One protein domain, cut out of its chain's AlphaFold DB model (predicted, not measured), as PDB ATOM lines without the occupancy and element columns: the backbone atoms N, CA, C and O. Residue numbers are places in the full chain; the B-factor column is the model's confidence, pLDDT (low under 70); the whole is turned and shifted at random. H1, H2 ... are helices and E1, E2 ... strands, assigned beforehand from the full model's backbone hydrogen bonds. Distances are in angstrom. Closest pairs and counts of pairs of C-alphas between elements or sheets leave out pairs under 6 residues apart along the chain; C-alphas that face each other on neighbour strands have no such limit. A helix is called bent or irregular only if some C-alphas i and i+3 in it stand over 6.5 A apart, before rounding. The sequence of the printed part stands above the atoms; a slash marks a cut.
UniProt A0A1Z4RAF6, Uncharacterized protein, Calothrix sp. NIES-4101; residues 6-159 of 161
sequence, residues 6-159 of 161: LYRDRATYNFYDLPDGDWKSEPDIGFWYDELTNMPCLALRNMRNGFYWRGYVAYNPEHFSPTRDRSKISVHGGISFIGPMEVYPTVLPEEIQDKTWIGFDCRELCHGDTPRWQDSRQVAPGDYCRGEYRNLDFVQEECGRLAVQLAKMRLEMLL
ATOM      1  N   LEU A   6     -34.658 -47.284  42.992       74.56
ATOM      2  CA  LEU A   6     -33.834 -46.607  43.984       74.56
ATOM      3  C   LEU A   6     -33.961 -47.360  45.303       74.56
ATOM      4  O   LEU A   6     -35.058 -47.494  45.847       74.56
ATOM      5  N   TYR A   7     -32.838 -47.851  45.812       76.00
ATOM      6  CA  TYR A   7     -32.795 -48.607  47.059       76.00
ATOM      7  C   TYR A   7     -31.812 -47.961  48.030       76.00
ATOM      8  O   TYR A   7     -30.734 -47.515  47.636       76.00
ATOM      9  N   ARG A   8     -32.195 -47.903  49.308       69.19
ATOM     10  CA  ARG A   8     -31.343 -47.427  50.398       69.19
ATOM     11  C   ARG A   8     -31.195 -48.535  51.430       69.19
ATOM     12  O   ARG A   8     -32.178 -48.911  52.069       69.19
ATOM     13  N   ASP A   9     -29.977 -49.029  51.601       65.31
ATOM     14  CA  ASP A   9     -29.650 -50.008  52.628       65.31
ATOM     15  C   ASP A   9     -29.326 -49.284  53.939       65.31
ATOM     16  O   ASP A   9     -28.209 -48.829  54.190       65.31
ATOM     17  N   ARG A  10     -30.328 -49.166  54.811       58.28
ATOM     18  CA  ARG A  10     -30.159 -48.519  56.121       58.28
ATOM     19  C   ARG A  10     -29.462 -49.405  57.159       58.28
ATOM     20  O   ARG A  10     -29.214 -48.925  58.261       58.28
ATOM     21  N   ALA A  11     -29.179 -50.676  56.865       57.88
ATOM     22  CA  ALA A  11     -28.784 -51.635  57.894       57.88
ATOM     23  C   ALA A  11     -27.296 -51.573  58.278       57.88
ATOM     24  O   ALA A  11     -26.922 -52.095  59.326       57.88
ATOM     25  N   THR A  12     -26.434 -50.963  57.458       56.41
ATOM     26  CA  THR A  12     -24.978 -51.159  57.591       56.41
ATOM     27  C   THR A  12     -24.171 -49.914  57.957       56.41
ATOM     28  O   THR A  12     -22.994 -50.059  58.294       56.41
ATOM     29  N   TYR A  13     -24.755 -48.707  57.964       63.88
ATOM     30  CA  TYR A  13     -24.019 -47.496  58.344       63.88
ATOM     31  C   TYR A  13     -24.897 -46.379  58.925       63.88
ATOM     32  O   TYR A  13     -25.970 -46.077  58.401       63.88
ATOM     33  N   ASN A  14     -24.408 -45.713  59.979       66.06
ATOM     34  CA  ASN A  14     -25.067 -44.548  60.563       66.06
ATOM     35  C   ASN A  14     -24.755 -43.277  59.753       66.06
ATOM     36  O   ASN A  14     -23.773 -42.582  59.998       66.06
ATOM     37  N   PHE A  15     -25.600 -42.967  58.771       65.31
ATOM     38  CA  PHE A  15     -25.476 -41.755  57.947       65.31
ATOM     39  C   PHE A  15     -25.584 -40.446  58.748       65.31
ATOM     40  O   PHE A  15     -25.198 -39.395  58.235       65.31
ATOM     41  N   TYR A  16     -26.141 -40.482  59.964       65.56
ATOM     42  CA  TYR A  16     -26.348 -39.283  60.779       65.56
ATOM     43  C   TYR A  16     -25.042 -38.703  61.328       65.56
ATOM     44  O   TYR A  16     -25.009 -37.516  61.636       65.56
ATOM     45  N   ASP A  17     -23.971 -39.499  61.368       73.75
ATOM     46  CA  ASP A  17     -22.657 -39.059  61.851       73.75
ATOM     47  C   ASP A  17     -21.822 -38.369  60.752       73.75
ATOM     48  O   ASP A  17     -20.729 -37.872  61.017       73.75
ATOM     49  N   LEU A  18     -22.320 -38.335  59.509       73.31
ATOM     50  CA  LEU A  18     -21.673 -37.630  58.404       73.31
ATOM     51  C   LEU A  18     -22.074 -36.144  58.381       73.31
ATOM     52  O   LEU A  18     -23.224 -35.823  58.720       73.31
ATOM     53  N   PRO A  19     -21.190 -35.250  57.892       77.69
ATOM     54  CA  PRO A  19     -21.551 -33.864  57.611       77.69
ATOM     55  C   PRO A  19     -22.784 -33.767  56.707       77.69
ATOM     56  O   PRO A  19     -23.154 -34.721  56.012       77.69
ATOM     57  N   ASP A  20     -23.453 -32.620  56.733       81.88
ATOM     58  CA  ASP A  20     -24.537 -32.352  55.792       81.88
ATOM     59  C   ASP A  20     -23.998 -32.253  54.359       81.88
ATOM     60  O   ASP A  20     -22.964 -31.635  54.114       81.88
ATOM     61  N   GLY A  21     -24.713 -32.873  53.418       81.75
ATOM     62  CA  GLY A  21     -24.390 -32.856  51.993       81.75
ATOM     63  C   GLY A  21     -25.353 -33.708  51.168       81.75
ATOM     64  O   GLY A  21     -26.171 -34.451  51.726       81.75
ATOM     65  N   ASP A  22     -25.246 -33.604  49.839       83.25
ATOM     66  CA  ASP A  22     -26.166 -34.220  48.864       83.25
ATOM     67  C   ASP A  22     -26.340 -35.730  49.074       83.25
ATOM     68  O   ASP A  22     -27.433 -36.279  48.946       83.25
ATOM     69  N   TRP A  23     -25.289 -36.413  49.529       83.94
ATOM     70  CA  TRP A  23     -25.318 -37.841  49.834       83.94
ATOM     71  C   TRP A  23     -26.391 -38.246  50.861       83.94
ATOM     72  O   TRP A  23     -26.734 -39.427  50.919       83.94
ATOM     73  N   LYS A  24     -26.915 -37.334  51.696       84.62
ATOM     74  CA  LYS A  24     -27.955 -37.666  52.687       84.62
ATOM     75  C   LYS A  24     -29.324 -37.928  52.056       84.62
ATOM     76  O   LYS A  24     -30.077 -38.734  52.617       84.62
ATOM     77  N   SER A  25     -29.653 -37.270  50.944       87.50
ATOM     78  CA  SER A  25     -30.938 -37.415  50.238       87.50
ATOM     79  C   SER A  25     -30.903 -38.487  49.149       87.50
ATOM     80  O   SER A  25     -31.947 -39.012  48.768       87.50
ATOM     81  N   GLU A  26     -29.711 -38.848  48.689       89.19
ATOM     82  CA  GLU A  26     -29.518 -39.826  47.629       89.19
ATOM     83  C   GLU A  26     -29.745 -41.289  48.075       89.19
ATOM     84  O   GLU A  26     -29.617 -41.624  49.261       89.19
ATOM     85  N   PRO A  27     -30.086 -42.183  47.128       91.12
ATOM     86  CA  PRO A  27     -30.152 -43.622  47.373       91.12
ATOM     87  C   PRO A  27     -28.749 -44.240  47.491       91.12
ATOM     88  O   PRO A  27     -27.740 -43.583  47.246       91.12
ATOM     89  N   ASP A  28     -28.681 -45.529  47.826       89.00
ATOM     90  CA  ASP A  28     -27.426 -46.298  47.822       89.00
ATOM     91  C   ASP A  28     -27.252 -47.111  46.535       89.00
ATOM     92  O   ASP A  28     -26.135 -47.465  46.158       89.00
ATOM     93  N   ILE A  29     -28.358 -47.409  45.854       91.12
ATOM     94  CA  ILE A  29     -28.383 -48.099  44.570       91.12
ATOM     95  C   ILE A  29     -29.355 -47.370  43.650       91.12
ATOM     96  O   ILE A  29     -30.466 -47.037  44.069       91.12
ATOM     97  N   GLY A  30     -28.945 -47.147  42.405       92.56
ATOM     98  CA  GLY A  30     -29.812 -46.662  41.339       92.56
ATOM     99  C   GLY A  30     -29.697 -47.552  40.112       92.56
ATOM    100  O   GLY A  30     -28.590 -47.822  39.663       92.56
ATOM    101  N   PHE A  31     -30.822 -47.989  39.560       94.38
ATOM    102  CA  PHE A  31     -30.878 -48.748  38.311       94.38
ATOM    103  C   PHE A  31     -31.789 -48.050  37.294       94.38
ATOM    104  O   PHE A  31     -32.866 -47.570  37.664       94.38
ATOM    105  N   TRP A  32     -31.348 -47.992  36.035       95.06
ATOM    106  CA  TRP A  32     -32.099 -47.431  34.909       95.06
ATOM    107  C   TRP A  32     -31.608 -48.002  33.572       95.06
ATOM    108  O   TRP A  32     -30.591 -48.686  33.509       95.06
ATOM    109  N   TYR A  33     -32.320 -47.701  32.489       96.12
ATOM    110  CA  TYR A  33     -31.839 -47.927  31.125       96.12
ATOM    111  C   TYR A  33     -31.424 -46.589  30.523       96.12
ATOM    112  O   TYR A  33     -32.169 -45.613  30.636       96.12
ATOM    113  N   ASP A  34     -30.252 -46.536  29.890       97.38
ATOM    114  CA  ASP A  34     -29.832 -45.366  29.120       97.38
ATOM    115  C   ASP A  34     -30.821 -45.100  27.974       97.38
ATOM    116  O   ASP A  34     -31.175 -46.006  27.222       97.38
ATOM    117  N   GLU A  35     -31.278 -43.860  27.826       96.06
ATOM    118  CA  GLU A  35     -32.376 -43.531  26.907       96.06
ATOM    119  C   GLU A  35     -31.997 -43.663  25.436       96.06
ATOM    120  O   GLU A  35     -32.851 -43.968  24.604       96.06
ATOM    121  N   LEU A  36     -30.727 -43.427  25.112       96.56
ATOM    122  CA  LEU A  36     -30.252 -43.425  23.737       96.56
ATOM    123  C   LEU A  36     -29.917 -44.838  23.254       96.56
ATOM    124  O   LEU A  36     -30.188 -45.189  22.108       96.56
ATOM    125  N   THR A  37     -29.316 -45.647  24.120       95.75
ATOM    126  CA  THR A  37     -28.790 -46.973  23.766       95.75
ATOM    127  C   THR A  37     -29.640 -48.126  24.284       95.75
ATOM    128  O   THR A  37     -29.436 -49.270  23.870       95.75
ATOM    129  N   ASN A  38     -30.584 -47.844  25.186       95.25
ATOM    130  CA  ASN A  38     -31.361 -48.831  25.932       95.25
ATOM    131  C   ASN A  38     -30.475 -49.852  26.673       95.25
ATOM    132  O   ASN A  38     -30.871 -51.001  26.881       95.25
ATOM    133  N   MET A  39     -29.250 -49.460  27.039       95.31
ATOM    134  CA  MET A  39     -28.339 -50.312  27.797       95.31
ATOM    135  C   MET A  39     -28.642 -50.201  29.297       95.31
ATOM    136  O   MET A  39     -28.873 -49.092  29.783       95.31
ATOM    137  N   PRO A  40     -28.644 -51.319  30.046       95.88
ATOM    138  CA  PRO A  40     -28.839 -51.280  31.489       95.88
ATOM    139  C   PRO A  40     -27.677 -50.554  32.176       95.88
ATOM    140  O   PRO A  40     -26.507 -50.872  31.943       95.88
ATOM    141  N   CYS A  41     -28.008 -49.613  33.049       97.00
ATOM    142  CA  CYS A  41     -27.073 -48.827  33.838       97.00
ATOM    143  C   CYS A  41     -27.352 -49.004  35.330       97.00
ATOM    144  O   CYS A  41     -28.496 -49.161  35.761       97.00
ATOM    145  N   LEU A  42     -26.288 -48.969  36.122       96.12
ATOM    146  CA  LEU A  42     -26.337 -49.175  37.559       96.12
ATOM    147  C   LEU A  42     -25.376 -48.211  38.254       96.12
ATOM    148  O   LEU A  42     -24.210 -48.107  37.885       96.12
ATOM    149  N   ALA A  43     -25.851 -47.561  39.306       95.12
ATOM    150  CA  ALA A  43     -25.040 -46.837  40.268       95.12
ATOM    151  C   ALA A  43     -25.050 -47.589  41.601       95.12
ATOM    152  O   ALA A  43     -26.120 -47.906  42.119       95.12
ATOM    153  N   LEU A  44     -23.871 -47.845  42.172       93.00
ATOM    154  CA  LEU A  44     -23.722 -48.425  43.510       93.00
ATOM    155  C   LEU A  44     -22.887 -47.512  44.395       93.00
ATOM    156  O   LEU A  44     -21.771 -47.123  44.041       93.00
ATOM    157  N   ARG A  45     -23.404 -47.208  45.580       89.44
ATOM    158  CA  ARG A  45     -22.697 -46.422  46.579       89.44
ATOM    159  C   ARG A  45     -21.751 -47.301  47.377       89.44
ATOM    160  O   ARG A  45     -22.148 -48.285  48.004       89.44
ATOM    161  N   ASN A  46     -20.481 -46.916  47.419       86.00
ATOM    162  CA  ASN A  46     -19.510 -47.559  48.285       86.00
ATOM    163  C   ASN A  46     -19.590 -46.991  49.707       86.00
ATOM    164  O   ASN A  46     -18.906 -46.037  50.071       86.00
ATOM    165  N   MET A  47     -20.396 -47.650  50.533       79.88
ATOM    166  CA  MET A  47     -20.592 -47.309  51.942       79.88
ATOM    167  C   MET A  47     -19.361 -47.584  52.821       79.88
ATOM    168  O   MET A  47     -19.153 -46.927  53.839       79.88
ATOM    169  N   ARG A  48     -18.510 -48.546  52.438       74.94
ATOM    170  CA  ARG A  48     -17.376 -48.991  53.271       74.94
ATOM    171  C   ARG A  48     -16.148 -48.095  53.130       74.94
ATOM    172  O   ARG A  48     -15.474 -47.813  54.122       74.94
ATOM    173  N   ASN A  49     -15.865 -47.621  51.917       68.12
ATOM    174  CA  ASN A  49     -14.584 -46.988  51.580       68.12
ATOM    175  C   ASN A  49     -14.669 -45.470  51.380       68.12
ATOM    176  O   ASN A  49     -13.805 -44.893  50.725       68.12
ATOM    177  N   GLY A  50     -15.666 -44.826  51.987       66.62
ATOM    178  CA  GLY A  50     -15.793 -43.371  51.974       66.62
ATOM    179  C   GLY A  50     -16.847 -42.870  51.002       66.62
ATOM    180  O   GLY A  50     -16.545 -41.997  50.218       66.62
ATOM    181  N   PHE A  51     -18.072 -43.397  51.053       80.75
ATOM    182  CA  PHE A  51     -19.276 -42.693  50.589       80.75
ATOM    183  C   PHE A  51     -19.204 -42.077  49.187       80.75
ATOM    184  O   PHE A  51     -19.621 -40.944  48.975       80.75
ATOM    185  N   TYR A  52     -18.688 -42.824  48.223       87.50
ATOM    186  CA  TYR A  52     -18.603 -42.381  46.836       87.50
ATOM    187  C   TYR A  52     -19.406 -43.318  45.935       87.50
ATOM    188  O   TYR A  52     -19.710 -44.458  46.301       87.50
ATOM    189  N   TRP A  53     -19.735 -42.845  44.740       92.56
ATOM    190  CA  TRP A  53     -20.466 -43.628  43.757       92.56
ATOM    191  C   TRP A  53     -19.556 -44.419  42.820       92.56
ATOM    192  O   TRP A  53     -18.450 -44.005  42.470       92.56
ATOM    193  N   ARG A  54     -20.068 -45.556  42.365       94.75
ATOM    194  CA  ARG A  54     -19.556 -46.302  41.220       94.75
ATOM    195  C   ARG A  54     -20.644 -46.388  40.169       94.75
ATOM    196  O   ARG A  54     -21.795 -46.630  40.529       94.75
ATOM    197  N   GLY A  55     -20.273 -46.201  38.911       96.56
ATOM    198  CA  GLY A  55     -21.173 -46.342  37.772       96.56
ATOM    199  C   GLY A  55     -20.829 -47.579  36.957       96.56
ATOM    200  O   GLY A  55     -19.654 -47.918  36.809       96.56
ATOM    201  N   TYR A  56     -21.850 -48.249  36.435       97.12
ATOM    202  CA  TYR A  56     -21.727 -49.472  35.655       97.12
ATOM    203  C   TYR A  56     -22.705 -49.477  34.488       97.12
ATOM    204  O   TYR A  56     -23.845 -49.031  34.606       97.12
ATOM    205  N   VAL A  57     -22.270 -50.060  33.376       96.69
ATOM    206  CA  VAL A  57     -23.098 -50.317  32.201       96.69
ATOM    207  C   VAL A  57     -22.979 -51.793  31.838       96.69
ATOM    208  O   VAL A  57     -21.875 -52.333  31.729       96.69
ATOM    209  N   ALA A  58     -24.119 -52.460  31.686       95.25
ATOM    210  CA  ALA A  58     -24.167 -53.849  31.259       95.25
ATOM    211  C   ALA A  58     -23.868 -53.948  29.761       95.25
ATOM    212  O   ALA A  58     -24.373 -53.164  28.958       95.25
ATOM    213  N   TYR A  59     -23.085 -54.946  29.361       92.12
ATOM    214  CA  TYR A  59     -22.760 -55.200  27.960       92.12
ATOM    215  C   TYR A  59     -22.709 -56.704  27.666       92.12
ATOM    216  O   TYR A  59     -22.604 -57.531  28.572       92.12
ATOM    217  N   ASN A  60     -22.794 -57.067  26.381       86.69
ATOM    218  CA  ASN A  60     -22.598 -58.450  25.947       86.69
ATOM    219  C   ASN A  60     -21.101 -58.687  25.646       86.69
ATOM    220  O   ASN A  60     -20.586 -58.063  24.712       86.69
ATOM    221  N   PRO A  61     -20.407 -59.580  26.381       84.69
ATOM    222  CA  PRO A  61     -18.990 -59.876  26.160       84.69
ATOM    223  C   PRO A  61     -18.678 -60.533  24.809       84.69
ATOM    224  O   PRO A  61     -17.539 -60.463  24.361       84.69
ATOM    225  N   GLU A  62     -19.657 -61.123  24.122       81.88
ATOM    226  CA  GLU A  62     -19.462 -61.652  22.763       81.88
ATOM    227  C   GLU A  62     -19.269 -60.533  21.729       81.88
ATOM    228  O   GLU A  62     -18.613 -60.724  20.707       81.88
ATOM    229  N   HIS A  63     -19.817 -59.346  22.001       73.25
ATOM    230  CA  HIS A  63     -19.782 -58.196  21.095       73.25
ATOM    231  C   HIS A  63     -18.715 -57.164  21.460       73.25
ATOM    232  O   HIS A  63     -18.665 -56.107  20.839       73.25
ATOM    233  N   PHE A  64     -17.929 -57.401  22.508       74.44
ATOM    234  CA  PHE A  64     -16.937 -56.446  22.977       74.44
ATOM    235  C   PHE A  64     -15.867 -57.149  23.809       74.44
ATOM    236  O   PHE A  64     -16.185 -57.857  24.764       74.44
ATOM    237  N   SER A  65     -14.594 -56.900  23.487       77.12
ATOM    238  CA  SER A  65     -13.454 -57.358  24.284       77.12
ATOM    239  C   SER A  65     -12.799 -56.169  25.001       77.12
ATOM    240  O   SER A  65     -11.945 -55.486  24.429       77.12
ATOM    241  N   PRO A  66     -13.140 -55.925  26.281       65.12
ATOM    242  CA  PRO A  66     -12.621 -54.792  27.043       65.12
ATOM    243  C   PRO A  66     -11.098 -54.765  27.142       65.12
ATOM    244  O   PRO A  66     -10.509 -53.703  27.301       65.12
ATOM    245  N   THR A  67     -10.444 -55.924  27.057       68.19
ATOM    246  CA  THR A  67      -8.987 -56.034  27.177       68.19
ATOM    247  C   THR A  67      -8.245 -55.481  25.965       68.19
ATOM    248  O   THR A  67      -7.099 -55.066  26.113       68.19
ATOM    249  N   ARG A  68      -8.874 -55.437  24.784       71.25
ATOM    250  CA  ARG A  68      -8.262 -54.892  23.562       71.25
ATOM    251  C   ARG A  68      -8.522 -53.401  23.380       71.25
ATOM    252  O   ARG A  68      -7.666 -52.702  22.852       71.25
ATOM    253  N   ASP A  69      -9.668 -52.920  23.852       74.38
ATOM    254  CA  ASP A  69     -10.192 -51.604  23.477       74.38
ATOM    255  C   ASP A  69     -10.358 -50.628  24.652       74.38
ATOM    256  O   ASP A  69     -10.912 -49.546  24.477       74.38
ATOM    257  N   ARG A  70      -9.848 -50.951  25.851       83.56
ATOM    258  CA  ARG A  70      -9.982 -50.085  27.043       83.56
ATOM    259  C   ARG A  70      -9.477 -48.657  26.821       83.56
ATOM    260  O   ARG A  70     -10.040 -47.733  27.393       83.56
ATOM    261  N   SER A  71      -8.456 -48.463  25.984       87.38
ATOM    262  CA  SER A  71      -7.910 -47.137  25.651       87.38
ATOM    263  C   SER A  71      -8.841 -46.276  24.792       87.38
ATOM    264  O   SER A  71      -8.658 -45.064  24.730       87.38
ATOM    265  N   LYS A  72      -9.833 -46.885  24.132       90.00
ATOM    266  CA  LYS A  72     -10.858 -46.183  23.348       90.00
ATOM    267  C   LYS A  72     -12.040 -45.731  24.204       90.00
ATOM    268  O   LYS A  72     -12.902 -45.020  23.697       90.00
ATOM    269  N   ILE A  73     -12.097 -46.162  25.465       93.00
ATOM    270  CA  ILE A  73     -13.151 -45.792  26.402       93.00
ATOM    271  C   ILE A  73     -12.661 -44.645  27.283       93.00
ATOM    272  O   ILE A  73     -11.643 -44.758  27.967       93.00
ATOM    273  N   SER A  74     -13.421 -43.555  27.300       94.62
ATOM    274  CA  SER A  74     -13.191 -42.396  28.157       94.62
ATOM    275  C   SER A  74     -14.370 -42.216  29.110       94.62
ATOM    276  O   SER A  74     -15.497 -41.979  28.674       94.62
ATOM    277  N   VAL A  75     -14.104 -42.366  30.409       94.62
ATOM    278  CA  VAL A  75     -15.054 -42.132  31.509       94.62
ATOM    279  C   VAL A  75     -14.288 -41.551  32.699       94.62
ATOM    280  O   VAL A  75     -13.057 -41.665  32.759       94.62
ATOM    281  N   HIS A  76     -14.993 -40.961  33.657       91.50
ATOM    282  CA  HIS A  76     -14.419 -40.447  34.896       91.50
ATOM    283  C   HIS A  76     -13.521 -41.469  35.613       91.50
ATOM    284  O   HIS A  76     -13.954 -42.572  35.933       91.50
ATOM    285  N   GLY A  77     -12.265 -41.093  35.879       88.62
ATOM    286  CA  GLY A  77     -11.284 -41.963  36.546       88.62
ATOM    287  C   GLY A  77     -10.788 -43.133  35.688       88.62
ATOM    288  O   GLY A  77      -9.867 -43.838  36.081       88.62
ATOM    289  N   GLY A  78     -11.340 -43.313  34.488       92.19
ATOM    290  CA  GLY A  78     -11.121 -44.495  33.672       92.19
ATOM    291  C   GLY A  78     -11.939 -45.699  34.145       92.19
ATOM    292  O   GLY A  78     -12.659 -45.678  35.140       92.19
ATOM    293  N   ILE A  79     -11.846 -46.783  33.380       93.69
ATOM    294  CA  ILE A  79     -12.505 -48.042  33.735       93.69
ATOM    295  C   ILE A  79     -11.828 -48.629  34.969       93.69
ATOM    296  O   ILE A  79     -10.619 -48.827  34.944       93.69
ATOM    297  N   SER A  80     -12.592 -48.976  35.998       92.81
ATOM    298  CA  SER A  80     -12.098 -49.609  37.228       92.81
ATOM    299  C   SER A  80     -12.666 -51.015  37.446       92.81
ATOM    300  O   SER A  80     -12.185 -51.754  38.304       92.81
ATOM    301  N   PHE A  81     -13.660 -51.420  36.648       93.81
ATOM    302  CA  PHE A  81     -14.306 -52.723  36.757       93.81
ATOM    303  C   PHE A  81     -14.726 -53.273  35.394       93.81
ATOM    304  O   PHE A  81     -15.315 -52.552  34.595       93.81
ATOM    305  N   ILE A  82     -14.467 -54.563  35.169       93.81
ATOM    306  CA  ILE A  82     -14.981 -55.369  34.055       93.81
ATOM    307  C   ILE A  82     -15.250 -56.771  34.611       93.81
ATOM    308  O   ILE A  82     -14.316 -57.415  35.090       93.81
ATOM    309  N   GLY A  83     -16.482 -57.266  34.526       92.69
ATOM    310  CA  GLY A  83     -16.787 -58.638  34.934       92.69
ATOM    311  C   GLY A  83     -18.253 -58.892  35.274       92.69
ATOM    312  O   GLY A  83     -19.073 -57.976  35.201       92.69
ATOM    313  N   PRO A  84     -18.599 -60.142  35.625       92.75
ATOM    314  CA  PRO A  84     -19.905 -60.447  36.194       92.75
ATOM    315  C   PRO A  84     -20.062 -59.730  37.538       92.75
ATOM    316  O   PRO A  84     -19.089 -59.548  38.274       92.75
ATOM    317  N   MET A  85     -21.289 -59.331  37.859       89.69
ATOM    318  CA  MET A  85     -21.604 -58.702  39.135       89.69
ATOM    319  C   MET A  85     -22.838 -59.347  39.743       89.69
ATOM    320  O   MET A  85     -23.909 -59.332  39.146       89.69
ATOM    321  N   GLU A  86     -22.693 -59.842  40.966       83.75
ATOM    322  CA  GLU A  86     -23.831 -60.224  41.790       83.75
ATOM    323  C   GLU A  86     -24.398 -58.964  42.442       83.75
ATOM    324  O   GLU A  86     -23.876 -58.452  43.435       83.75
ATOM    325  N   VAL A  87     -25.455 -58.426  41.845       77.56
ATOM    326  CA  VAL A  87     -26.295 -57.412  42.484       77.56
ATOM    327  C   VAL A  87     -27.471 -58.138  43.112       77.56
ATOM    328  O   VAL A  87     -27.974 -59.102  42.536       77.56
ATOM    329  N   TYR A  88     -27.908 -57.698  44.294       76.19
ATOM    330  CA  TYR A  88     -29.040 -58.314  44.982       76.19
ATOM    331  C   TYR A  88     -30.222 -58.523  44.012       76.19
ATOM    332  O   TYR A  88     -30.683 -57.539  43.424       76.19
ATOM    333  N   PRO A  89     -30.733 -59.765  43.855       65.06
ATOM    334  CA  PRO A  89     -31.751 -60.096  42.850       65.06
ATOM    335  C   PRO A  89     -33.030 -59.265  42.959       65.06
ATOM    336  O   PRO A  89     -33.764 -59.106  41.995       65.06
ATOM    337  N   THR A  90     -33.305 -58.714  44.142       74.56
ATOM    338  CA  THR A  90     -34.463 -57.853  44.397       74.56
ATOM    339  C   THR A  90     -34.349 -56.463  43.769       74.56
ATOM    340  O   THR A  90     -35.345 -55.748  43.720       74.56
ATOM    341  N   VAL A  91     -33.156 -56.060  43.319       76.06
ATOM    342  CA  VAL A  91     -32.879 -54.710  42.806       76.06
ATOM    343  C   VAL A  91     -32.769 -54.676  41.284       76.06
ATOM    344  O   VAL A  91     -33.021 -53.634  40.688       76.06
ATOM    345  N   LEU A  92     -32.416 -55.794  40.644       84.12
ATOM    346  CA  LEU A  92     -32.290 -55.874  39.190       84.12
ATOM    347  C   LEU A  92     -33.381 -56.761  38.578       84.12
ATOM    348  O   LEU A  92     -33.632 -57.849  39.106       84.12
ATOM    349  N   PRO A  93     -33.969 -56.362  37.435       87.69
ATOM    350  CA  PRO A  93     -34.773 -57.259  36.613       87.69
ATOM    351  C   PRO A  93     -34.033 -58.567  36.297       87.69
ATOM    352  O   PRO A  93     -32.814 -58.567  36.105       87.69
ATOM    353  N   GLU A  94     -34.762 -59.682  36.252       88.38
ATOM    354  CA  GLU A  94     -34.206 -61.030  36.058       88.38
ATOM    355  C   GLU A  94     -33.348 -61.120  34.785       88.38
ATOM    356  O   GLU A  94     -32.265 -61.701  34.794       88.38
ATOM    357  N   GLU A  95     -33.768 -60.446  33.715       88.12
ATOM    358  CA  GLU A  95     -33.130 -60.469  32.398       88.12
ATOM    359  C   GLU A  95     -31.732 -59.828  32.335       88.12
ATOM    360  O   GLU A  95     -31.039 -59.952  31.315       88.12
ATOM    361  N   ILE A  96     -31.314 -59.126  33.395       88.94
ATOM    362  CA  ILE A  96     -29.988 -58.505  33.479       88.94
ATOM    363  C   ILE A  96     -29.104 -59.050  34.608       88.94
ATOM    364  O   ILE A  96     -27.965 -58.598  34.743       88.94
ATOM    365  N   GLN A  97     -29.583 -60.008  35.407       87.06
ATOM    366  CA  GLN A  97     -28.820 -60.554  36.541       87.06
ATOM    367  C   GLN A  97     -27.572 -61.338  36.103       87.06
ATOM    368  O   GLN A  97     -26.612 -61.450  36.859       87.06
ATOM    369  N   ASP A  98     -27.559 -61.838  34.868       87.19
ATOM    370  CA  ASP A  98     -26.485 -62.636  34.267       87.19
ATOM    371  C   ASP A  98     -25.509 -61.818  33.404       87.19
ATOM    372  O   ASP A  98     -24.643 -62.376  32.726       87.19
ATOM    373  N   LYS A  99     -25.654 -60.489  33.369       90.38
ATOM    374  CA  LYS A  99     -24.874 -59.640  32.465       90.38
ATOM    375  C   LYS A  99     -23.466 -59.387  32.990       90.38
ATOM    376  O   LYS A  99     -23.205 -59.321  34.192       90.38
ATOM    377  N   THR A 100     -22.560 -59.151  32.049       93.56
ATOM    378  CA  THR A 100     -21.241 -58.590  32.337       93.56
ATOM    379  C   THR A 100     -21.354 -57.076  32.414       93.56
ATOM    380  O   THR A 100     -21.999 -56.442  31.578       93.56
ATOM    381  N   TRP A 101     -20.692 -56.489  33.401       95.44
ATOM    382  CA  TRP A 101     -20.695 -55.057  33.642       95.44
ATOM    383  C   TRP A 101     -19.310 -54.479  33.394       95.44
ATOM    384  O   TRP A 101     -18.290 -55.098  33.702       95.44
ATOM    385  N   ILE A 102     -19.285 -53.269  32.855       95.38
ATOM    386  CA  ILE A 102     -18.102 -52.417  32.791       95.38
ATOM    387  C   ILE A 102     -18.396 -51.145  33.576       95.38
ATOM    388  O   ILE A 102     -19.493 -50.602  33.478       95.38
ATOM    389  N   GLY A 103     -17.451 -50.688  34.390       95.88
ATOM    390  CA  GLY A 103     -17.711 -49.586  35.303       95.88
ATOM    391  C   GLY A 103     -16.489 -48.799  35.729       95.88
ATOM    392  O   GLY A 103     -15.350 -49.137  35.395       95.88
ATOM    393  N   PHE A 104     -16.772 -47.741  36.476       95.31
ATOM    394  CA  PHE A 104     -15.824 -46.758  36.980       95.31
ATOM    395  C   PHE A 104     -16.112 -46.410  38.438       95.31
ATOM    396  O   PHE A 104     -17.181 -46.705  38.979       95.31
ATOM    397  N   ASP A 105     -15.128 -45.801  39.094       92.69
ATOM    398  CA  ASP A 105     -15.170 -45.482  40.516       92.69
ATOM    399  C   ASP A 105     -14.890 -43.981  40.711       92.69
ATOM    400  O   ASP A 105     -13.867 -43.470  40.261       92.69
ATOM    401  N   CYS A 106     -15.799 -43.260  41.381       90.50
ATOM    402  CA  CYS A 106     -15.649 -41.818  41.625       90.50
ATOM    403  C   CYS A 106     -14.622 -41.480  42.723       90.50
ATOM    404  O   CYS A 106     -14.423 -40.310  43.041       90.50
ATOM    405  N   ARG A 107     -13.968 -42.475  43.334       83.75
ATOM    406  CA  ARG A 107     -12.892 -42.277  44.313       83.75
ATOM    407  C   ARG A 107     -11.602 -41.798  43.663       83.75
ATOM    408  O   ARG A 107     -10.888 -41.014  44.277       83.75
ATOM    409  N   GLU A 108     -11.293 -42.300  42.466       64.00
ATOM    410  CA  GLU A 108      -9.940 -42.285  41.883       64.00
ATOM    411  C   GLU A 108      -9.419 -40.868  41.575       64.00
ATOM    412  O   GLU A 108      -8.216 -40.666  41.455       64.00
ATOM    413  N   LEU A 109     -10.306 -39.866  41.534       60.53
ATOM    414  CA  LEU A 109      -9.961 -38.459  41.295       60.53
ATOM    415  C   LEU A 109     -10.457 -37.492  42.386       60.53
ATOM    416  O   LEU A 109     -10.266 -36.281  42.260       60.53
ATOM    417  N   CYS A 110     -11.119 -37.979  43.441       54.19
ATOM    418  CA  CYS A 110     -11.881 -37.131  44.370       54.19
ATOM    419  C   CYS A 110     -11.702 -37.546  45.840       54.19
ATOM    420  O   CYS A 110     -12.671 -37.709  46.579       54.19
ATOM    421  N   HIS A 111     -10.454 -37.701  46.297       55.47
ATOM    422  CA  HIS A 111     -10.173 -37.989  47.711       55.47
ATOM    423  C   HIS A 111     -10.646 -36.892  48.694       55.47
ATOM    424  O   HIS A 111     -10.744 -37.174  49.885       55.47
ATOM    425  N   GLY A 112     -10.962 -35.677  48.227       48.31
ATOM    426  CA  GLY A 112     -11.254 -34.516  49.075       48.31
ATOM    427  C   GLY A 112     -12.673 -34.421  49.637       48.31
ATOM    428  O   GLY A 112     -12.810 -34.142  50.823       48.31
ATOM    429  N   ASP A 113     -13.716 -34.701  48.847       54.09
ATOM    430  CA  ASP A 113     -15.095 -34.350  49.251       54.09
ATOM    431  C   ASP A 113     -15.999 -35.554  49.470       54.09
ATOM    432  O   ASP A 113     -17.227 -35.444  49.435       54.09
ATOM    433  N   THR A 114     -15.425 -36.725  49.742       60.06
ATOM    434  CA  THR A 114     -16.279 -37.760  50.310       60.06
ATOM    435  C   THR A 114     -16.620 -37.400  51.762       60.06
ATOM    436  O   THR A 114     -15.734 -36.946  52.494       60.06
ATOM    437  N   PRO A 115     -17.838 -37.702  52.230       59.31
ATOM    438  CA  PRO A 115     -18.311 -37.379  53.581       59.31
ATOM    439  C   PRO A 115     -17.376 -37.803  54.715       59.31
ATOM    440  O   PRO A 115     -17.328 -37.171  55.765       59.31
ATOM    441  N   ARG A 116     -16.613 -38.881  54.501       60.56
ATOM    442  CA  ARG A 116     -15.683 -39.432  55.490       60.56
ATOM    443  C   ARG A 116     -14.365 -38.653  55.593       60.56
ATOM    444  O   ARG A 116     -13.684 -38.767  56.607       60.56
ATOM    445  N   TRP A 117     -13.994 -37.894  54.564       58.62
ATOM    446  CA  TRP A 117     -12.691 -37.222  54.470       58.62
ATOM    447  C   TRP A 117     -12.761 -35.715  54.747       58.62
ATOM    448  O   TRP A 117     -11.715 -35.105  54.961       58.62
ATOM    449  N   GLN A 118     -13.963 -35.135  54.865       56.19
ATOM    450  CA  GLN A 118     -14.146 -33.703  55.140       56.19
ATOM    451  C   GLN A 118     -13.589 -33.248  56.506       56.19
ATOM    452  O   GLN A 118     -13.181 -32.097  56.634       56.19
ATOM    453  N   ASP A 119     -13.496 -34.137  57.504       54.34
ATOM    454  CA  ASP A 119     -12.924 -33.820  58.832       54.34
ATOM    455  C   ASP A 119     -11.448 -34.250  58.982       54.34
ATOM    456  O   ASP A 119     -10.833 -34.178  60.052       54.34
ATOM    457  N   SER A 120     -10.823 -34.739  57.908       47.59
ATOM    458  CA  SER A 120      -9.491 -35.321  58.022       47.59
ATOM    459  C   SER A 120      -8.392 -34.249  58.026       47.59
ATOM    460  O   SER A 120      -7.748 -33.948  57.029       47.59
ATOM    461  N   ARG A 121      -8.001 -33.820  59.231       47.47
ATOM    462  CA  ARG A 121      -6.624 -33.348  59.529       47.47
ATOM    463  C   ARG A 121      -5.549 -34.434  59.281       47.47
ATOM    464  O   ARG A 121      -4.411 -34.279  59.709       47.47
ATOM    465  N   GLN A 122      -5.925 -35.552  58.655       50.56
ATOM    466  CA  GLN A 122      -5.104 -36.718  58.335       50.56
ATOM    467  C   GLN A 122      -4.791 -36.847  56.837       50.56
ATOM    468  O   GLN A 122      -4.078 -37.779  56.471       50.56
ATOM    469  N   VAL A 123      -5.275 -35.949  55.967       53.06
ATOM    470  CA  VAL A 123      -4.750 -35.905  54.594       53.06
ATOM    471  C   VAL A 123      -3.303 -35.432  54.686       53.06
ATOM    472  O   VAL A 123      -3.037 -34.328  55.173       53.06
ATOM    473  N   ALA A 124      -2.356 -36.284  54.290       51.34
ATOM    474  CA  ALA A 124      -0.952 -35.905  54.249       51.34
ATOM    475  C   ALA A 124      -0.806 -34.614  53.415       51.34
ATOM    476  O   ALA A 124      -1.462 -34.490  52.375       51.34
ATOM    477  N   PRO A 125       0.022 -33.641  53.837       44.09
ATOM    478  CA  PRO A 125       0.280 -32.447  53.042       44.09
ATOM    479  C   PRO A 125       0.796 -32.849  51.651       44.09
ATOM    480  O   PRO A 125       1.939 -33.275  51.518       44.09
ATOM    481  N   GLY A 126      -0.060 -32.757  50.627       52.66
ATOM    482  CA  GLY A 126       0.247 -33.200  49.260       52.66
ATOM    483  C   GLY A 126      -0.876 -33.984  48.571       52.66
ATOM    484  O   GLY A 126      -1.009 -33.866  47.359       52.66
ATOM    485  N   ASP A 127      -1.746 -34.672  49.320       49.25
ATOM    486  CA  ASP A 127      -2.856 -35.490  48.781       49.25
ATOM    487  C   ASP A 127      -4.149 -34.676  48.531       49.25
ATOM    488  O   ASP A 127      -5.277 -35.119  48.757       49.25
ATOM    489  N   TYR A 128      -4.003 -33.435  48.058       44.94
ATOM    490  CA  TYR A 128      -5.123 -32.529  47.798       44.94
ATOM    491  C   TYR A 128      -5.802 -32.808  46.453       44.94
ATOM    492  O   TYR A 128      -5.787 -31.965  45.558       44.94
ATOM    493  N   CYS A 129      -6.510 -33.926  46.323       49.34
ATOM    494  CA  CYS A 129      -7.626 -33.964  45.376       49.34
ATOM    495  C   CYS A 129      -8.832 -33.251  46.006       49.34
ATOM    496  O   CYS A 129      -9.800 -33.902  46.383       49.34
ATOM    497  N   ARG A 130      -8.771 -31.916  46.149       54.22
ATOM    498  CA  ARG A 130      -9.957 -31.077  46.410       54.22
ATOM    499  C   ARG A 130     -10.848 -31.163  45.174       54.22
ATOM    500  O   ARG A 130     -10.541 -30.538  44.162       54.22
ATOM    501  N   GLY A 131     -11.885 -31.980  45.217       61.66
ATOM    502  CA  GLY A 131     -12.768 -32.183  44.080       61.66
ATOM    503  C   GLY A 131     -14.168 -32.444  44.580       61.66
ATOM    504  O   GLY A 131     -14.327 -33.289  45.455       61.66
ATOM    505  N   GLU A 132     -15.131 -31.730  43.999       77.31
ATOM    506  CA  GLU A 132     -16.533 -31.740  44.414       77.31
ATOM    507  C   GLU A 132     -17.096 -33.164  44.437       77.31
ATOM    508  O   GLU A 132     -16.787 -33.991  43.570       77.31
ATOM    509  N   TYR A 133     -17.969 -33.434  45.407       84.31
ATOM    510  CA  TYR A 133     -18.704 -34.689  45.475       84.31
ATOM    511  C   TYR A 133     -19.390 -34.987  44.135       84.31
ATOM    512  O   TYR A 133     -20.116 -34.163  43.581       84.31
ATOM    513  N   ARG A 134     -19.143 -36.182  43.600       89.44
ATOM    514  CA  ARG A 134     -19.792 -36.675  42.386       89.44
ATOM    515  C   ARG A 134     -21.102 -37.325  42.787       89.44
ATOM    516  O   ARG A 134     -21.083 -38.444  43.285       89.44
ATOM    517  N   ASN A 135     -22.189 -36.586  42.623       91.25
ATOM    518  CA  ASN A 135     -23.543 -36.998  42.972       91.25
ATOM    519  C   ASN A 135     -24.099 -38.054  41.986       91.25
ATOM    520  O   ASN A 135     -23.428 -38.452  41.030       91.25
ATOM    521  N   LEU A 136     -25.310 -38.554  42.227       93.06
ATOM    522  CA  LEU A 136     -25.937 -39.578  41.388       93.06
ATOM    523  C   LEU A 136     -26.170 -39.085  39.954       93.06
ATOM    524  O   LEU A 136     -25.947 -39.851  39.019       93.06
ATOM    525  N   ASP A 137     -26.561 -37.824  39.773       94.88
ATOM    526  CA  ASP A 137     -26.789 -37.239  38.445       94.88
ATOM    527  C   ASP A 137     -25.501 -37.271  37.608       94.88
ATOM    528  O   ASP A 137     -25.506 -37.721  36.462       94.88
ATOM    529  N   PHE A 138     -24.359 -36.919  38.209       94.25
ATOM    530  CA  PHE A 138     -23.051 -37.052  37.566       94.25
ATOM    531  C   PHE A 138     -22.771 -38.498  37.125       94.25
ATOM    532  O   PHE A 138     -22.302 -38.745  36.013       94.25
ATOM    533  N   VAL A 139     -23.069 -39.476  37.984       95.75
ATOM    534  CA  VAL A 139     -22.854 -40.901  37.682       95.75
ATOM    535  C   VAL A 139     -23.762 -41.357  36.543       95.75
ATOM    536  O   VAL A 139     -23.330 -42.147  35.702       95.75
ATOM    537  N   GLN A 140     -24.998 -40.855  36.491       96.62
ATOM    538  CA  GLN A 140     -25.935 -41.130  35.406       96.62
ATOM    539  C   GLN A 140     -25.422 -40.602  34.070       96.62
ATOM    540  O   GLN A 140     -25.416 -41.348  33.089       96.62
ATOM    541  N   GLU A 141     -24.936 -39.362  34.037       97.12
ATOM    542  CA  GLU A 141     -24.347 -38.771  32.835       97.12
ATOM    543  C   GLU A 141     -23.130 -39.561  32.340       97.12
ATOM    544  O   GLU A 141     -23.022 -39.866  31.149       97.12
ATOM    545  N   GLU A 142     -22.224 -39.939  33.245       97.56
ATOM    546  CA  GLU A 142     -21.041 -40.735  32.907       97.56
ATOM    547  C   GLU A 142     -21.409 -42.146  32.420       97.56
ATOM    548  O   GLU A 142     -20.833 -42.635  31.445       97.56
ATOM    549  N   CYS A 143     -22.418 -42.787  33.020       98.12
ATOM    550  CA  CYS A 143     -22.949 -44.057  32.519       98.12
ATOM    551  C   CYS A 143     -23.568 -43.906  31.126       98.12
ATOM    552  O   CYS A 143     -23.326 -44.762  30.279       98.12
ATOM    553  N   GLY A 144     -24.308 -42.827  30.854       98.00
ATOM    554  CA  GLY A 144     -24.863 -42.562  29.524       98.00
ATOM    555  C   GLY A 144     -23.765 -42.387  28.470       98.00
ATOM    556  O   GLY A 144     -23.797 -43.012  27.408       98.00
ATOM    557  N   ARG A 145     -22.708 -41.626  28.789       97.69
ATOM    558  CA  ARG A 145     -21.524 -41.488  27.917       97.69
ATOM    559  C   ARG A 145     -20.832 -42.828  27.674       97.69
ATOM    560  O   ARG A 145     -20.426 -43.107  26.544       97.69
ATOM    561  N   LEU A 146     -20.680 -43.654  28.708       97.06
ATOM    562  CA  LEU A 146     -20.106 -44.996  28.589       97.06
ATOM    563  C   LEU A 146     -20.996 -45.906  27.728       97.06
ATOM    564  O   LEU A 146     -20.492 -46.583  26.833       97.06
ATOM    565  N   ALA A 147     -22.312 -45.877  27.925       96.75
ATOM    566  CA  ALA A 147     -23.268 -46.657  27.149       96.75
ATOM    567  C   ALA A 147     -23.203 -46.320  25.652       96.75
ATOM    568  O   ALA A 147     -23.096 -47.222  24.823       96.75
ATOM    569  N   VAL A 148     -23.146 -45.032  25.294       96.56
ATOM    570  CA  VAL A 148     -22.976 -44.586  23.898       96.56
ATOM    571  C   VAL A 148     -21.691 -45.127  23.274       96.56
ATOM    572  O   VAL A 148     -21.707 -45.598  22.135       96.56
ATOM    573  N   GLN A 149     -20.580 -45.099  24.013       94.81
ATOM    574  CA  GLN A 149     -19.305 -45.639  23.536       94.81
ATOM    575  C   GLN A 149     -19.397 -47.149  23.279       94.81
ATOM    576  O   GLN A 149     -18.988 -47.613  22.214       94.81
ATOM    577  N   LEU A 150     -19.995 -47.908  24.202       93.31
ATOM    578  CA  LEU A 150     -20.178 -49.356  24.057       93.31
ATOM    579  C   LEU A 150     -21.123 -49.708  22.903       93.31
ATOM    580  O   LEU A 150     -20.847 -50.633  22.137       93.31
ATOM    581  N   ALA A 151     -22.212 -48.956  22.734       93.25
ATOM    582  CA  ALA A 151     -23.136 -49.132  21.620       93.25
ATOM    583  C   ALA A 151     -22.444 -48.886  20.273       93.25
ATOM    584  O   ALA A 151     -22.619 -49.669  19.338       93.25
ATOM    585  N   LYS A 152     -21.603 -47.849  20.181       92.00
ATOM    586  CA  LYS A 152     -20.807 -47.567  18.981       92.00
ATOM    587  C   LYS A 152     -19.827 -48.700  18.667       92.00
ATOM    588  O   LYS A 152     -19.798 -49.171  17.535       92.00
ATOM    589  N   MET A 153     -19.083 -49.181  19.663       89.25
ATOM    590  CA  MET A 153     -18.142 -50.297  19.491       89.25
ATOM    591  C   MET A 153     -18.848 -51.579  19.032       89.25
ATOM    592  O   MET A 153     -18.362 -52.273  18.141       89.25
ATOM    593  N   ARG A 154     -20.039 -51.859  19.580       88.69
ATOM    594  CA  ARG A 154     -20.879 -52.975  19.130       88.69
ATOM    595  C   ARG A 154     -21.253 -52.846  17.650       88.69
ATOM    596  O   ARG A 154     -21.231 -53.845  16.940       88.69
ATOM    597  N   LEU A 155     -21.614 -51.649  17.188       89.25
ATOM    598  CA  LEU A 155     -21.961 -51.415  15.781       89.25
ATOM    599  C   LEU A 155     -20.752 -51.590  14.856       89.25
ATOM    600  O   LEU A 155     -20.882 -52.227  13.815       89.25
ATOM    601  N   GLU A 156     -19.581 -51.089  15.252       87.38
ATOM    602  CA  GLU A 156     -18.334 -51.245  14.490       87.38
ATOM    603  C   GLU A 156     -17.937 -52.720  14.303       87.38
ATOM    604  O   GLU A 156     -17.358 -53.067  13.281       87.38
ATOM    605  N   MET A 157     -18.284 -53.602  15.247       83.25
ATOM    606  CA  MET A 157     -18.046 -55.046  15.114       83.25
ATOM    607  C   MET A 157     -19.059 -55.772  14.219       83.25
ATOM    608  O   MET A 157     -18.755 -56.849  13.711       83.25
ATOM    609  N   LEU A 158     -20.264 -55.224  14.049       83.00
ATOM    610  CA  LEU A 158     -21.328 -55.840  13.246       83.00
ATOM    611  C   LEU A 158     -21.267 -55.444  11.766       83.00
ATOM    612  O   LEU A 158     -21.849 -56.133  10.928       83.00
ATOM    613  N   LEU A 159     -20.591 -54.345  11.442       78.62
ATOM    614  CA  LEU A 159     -20.416 -53.892  10.069       78.62
ATOM    615  C   LEU A 159     -19.122 -54.501   9.498       78.62
ATOM    616  O   LEU A 159     -18.052 -54.248  10.050       78.62
TER     617      LEU A 159
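This is residues 6 to 159 of the 161 residues of an uncharacterized protein of Calothrix sp. NIES-4101 (UniProt A0A1Z4RAF6). With little regular structure, a strongly twisted wall of five antiparallel strands, E1 E2 E3 E5 E4, has long helix H2 packed along one face, making two layers. The printed part has 154 residues, 60 in named elements, ordered E1 E2 E3 H1 E4 E5 H2, class mixed. It is compact, radius of gyration of the C-alphas 16.5 A, spanning 55 by 37 by 23 A.

E1, residues 29 to 33, E2, 40 to 46, and E3, 52 to 59, form a meander, successive antiparallel neighbours; N 30 and O 43, like N 42 and O 56, are 2.9 A apart. E5, 100 to 105, neighbours E3 (N 57 to O 102, 2.8 A) and edge strand E4, 81 to 84 (N 83 to O 101, 2.9 A). H2, 136 to 158, is on the sheet, height 7.3 A; its closest C-alpha pair with E3 is Val 139 and Gly 55, 5.7 A. E3, irregular H1, 66 to 72 (C-alphas 68 and 71 8.0 A apart), and E4 form a split strand-helix-strand unit, E5 between its strands, crossover right-handed. Every O i to N i+4 pair is within hydrogen-bond range in H2, 1 of 3 in H1, with 1 of 4 O i to N i+3.

E3 measures 23.2 A, H2 32.8 A. C-alpha 29 is at (-28.383, -48.099, 44.570), C-alpha 158 at (-21.328, -55.840, 13.246).

The printed part has no cut. Links E4 to E5 and E5 to H2 are long. Low-confidence residues include 108 to 131.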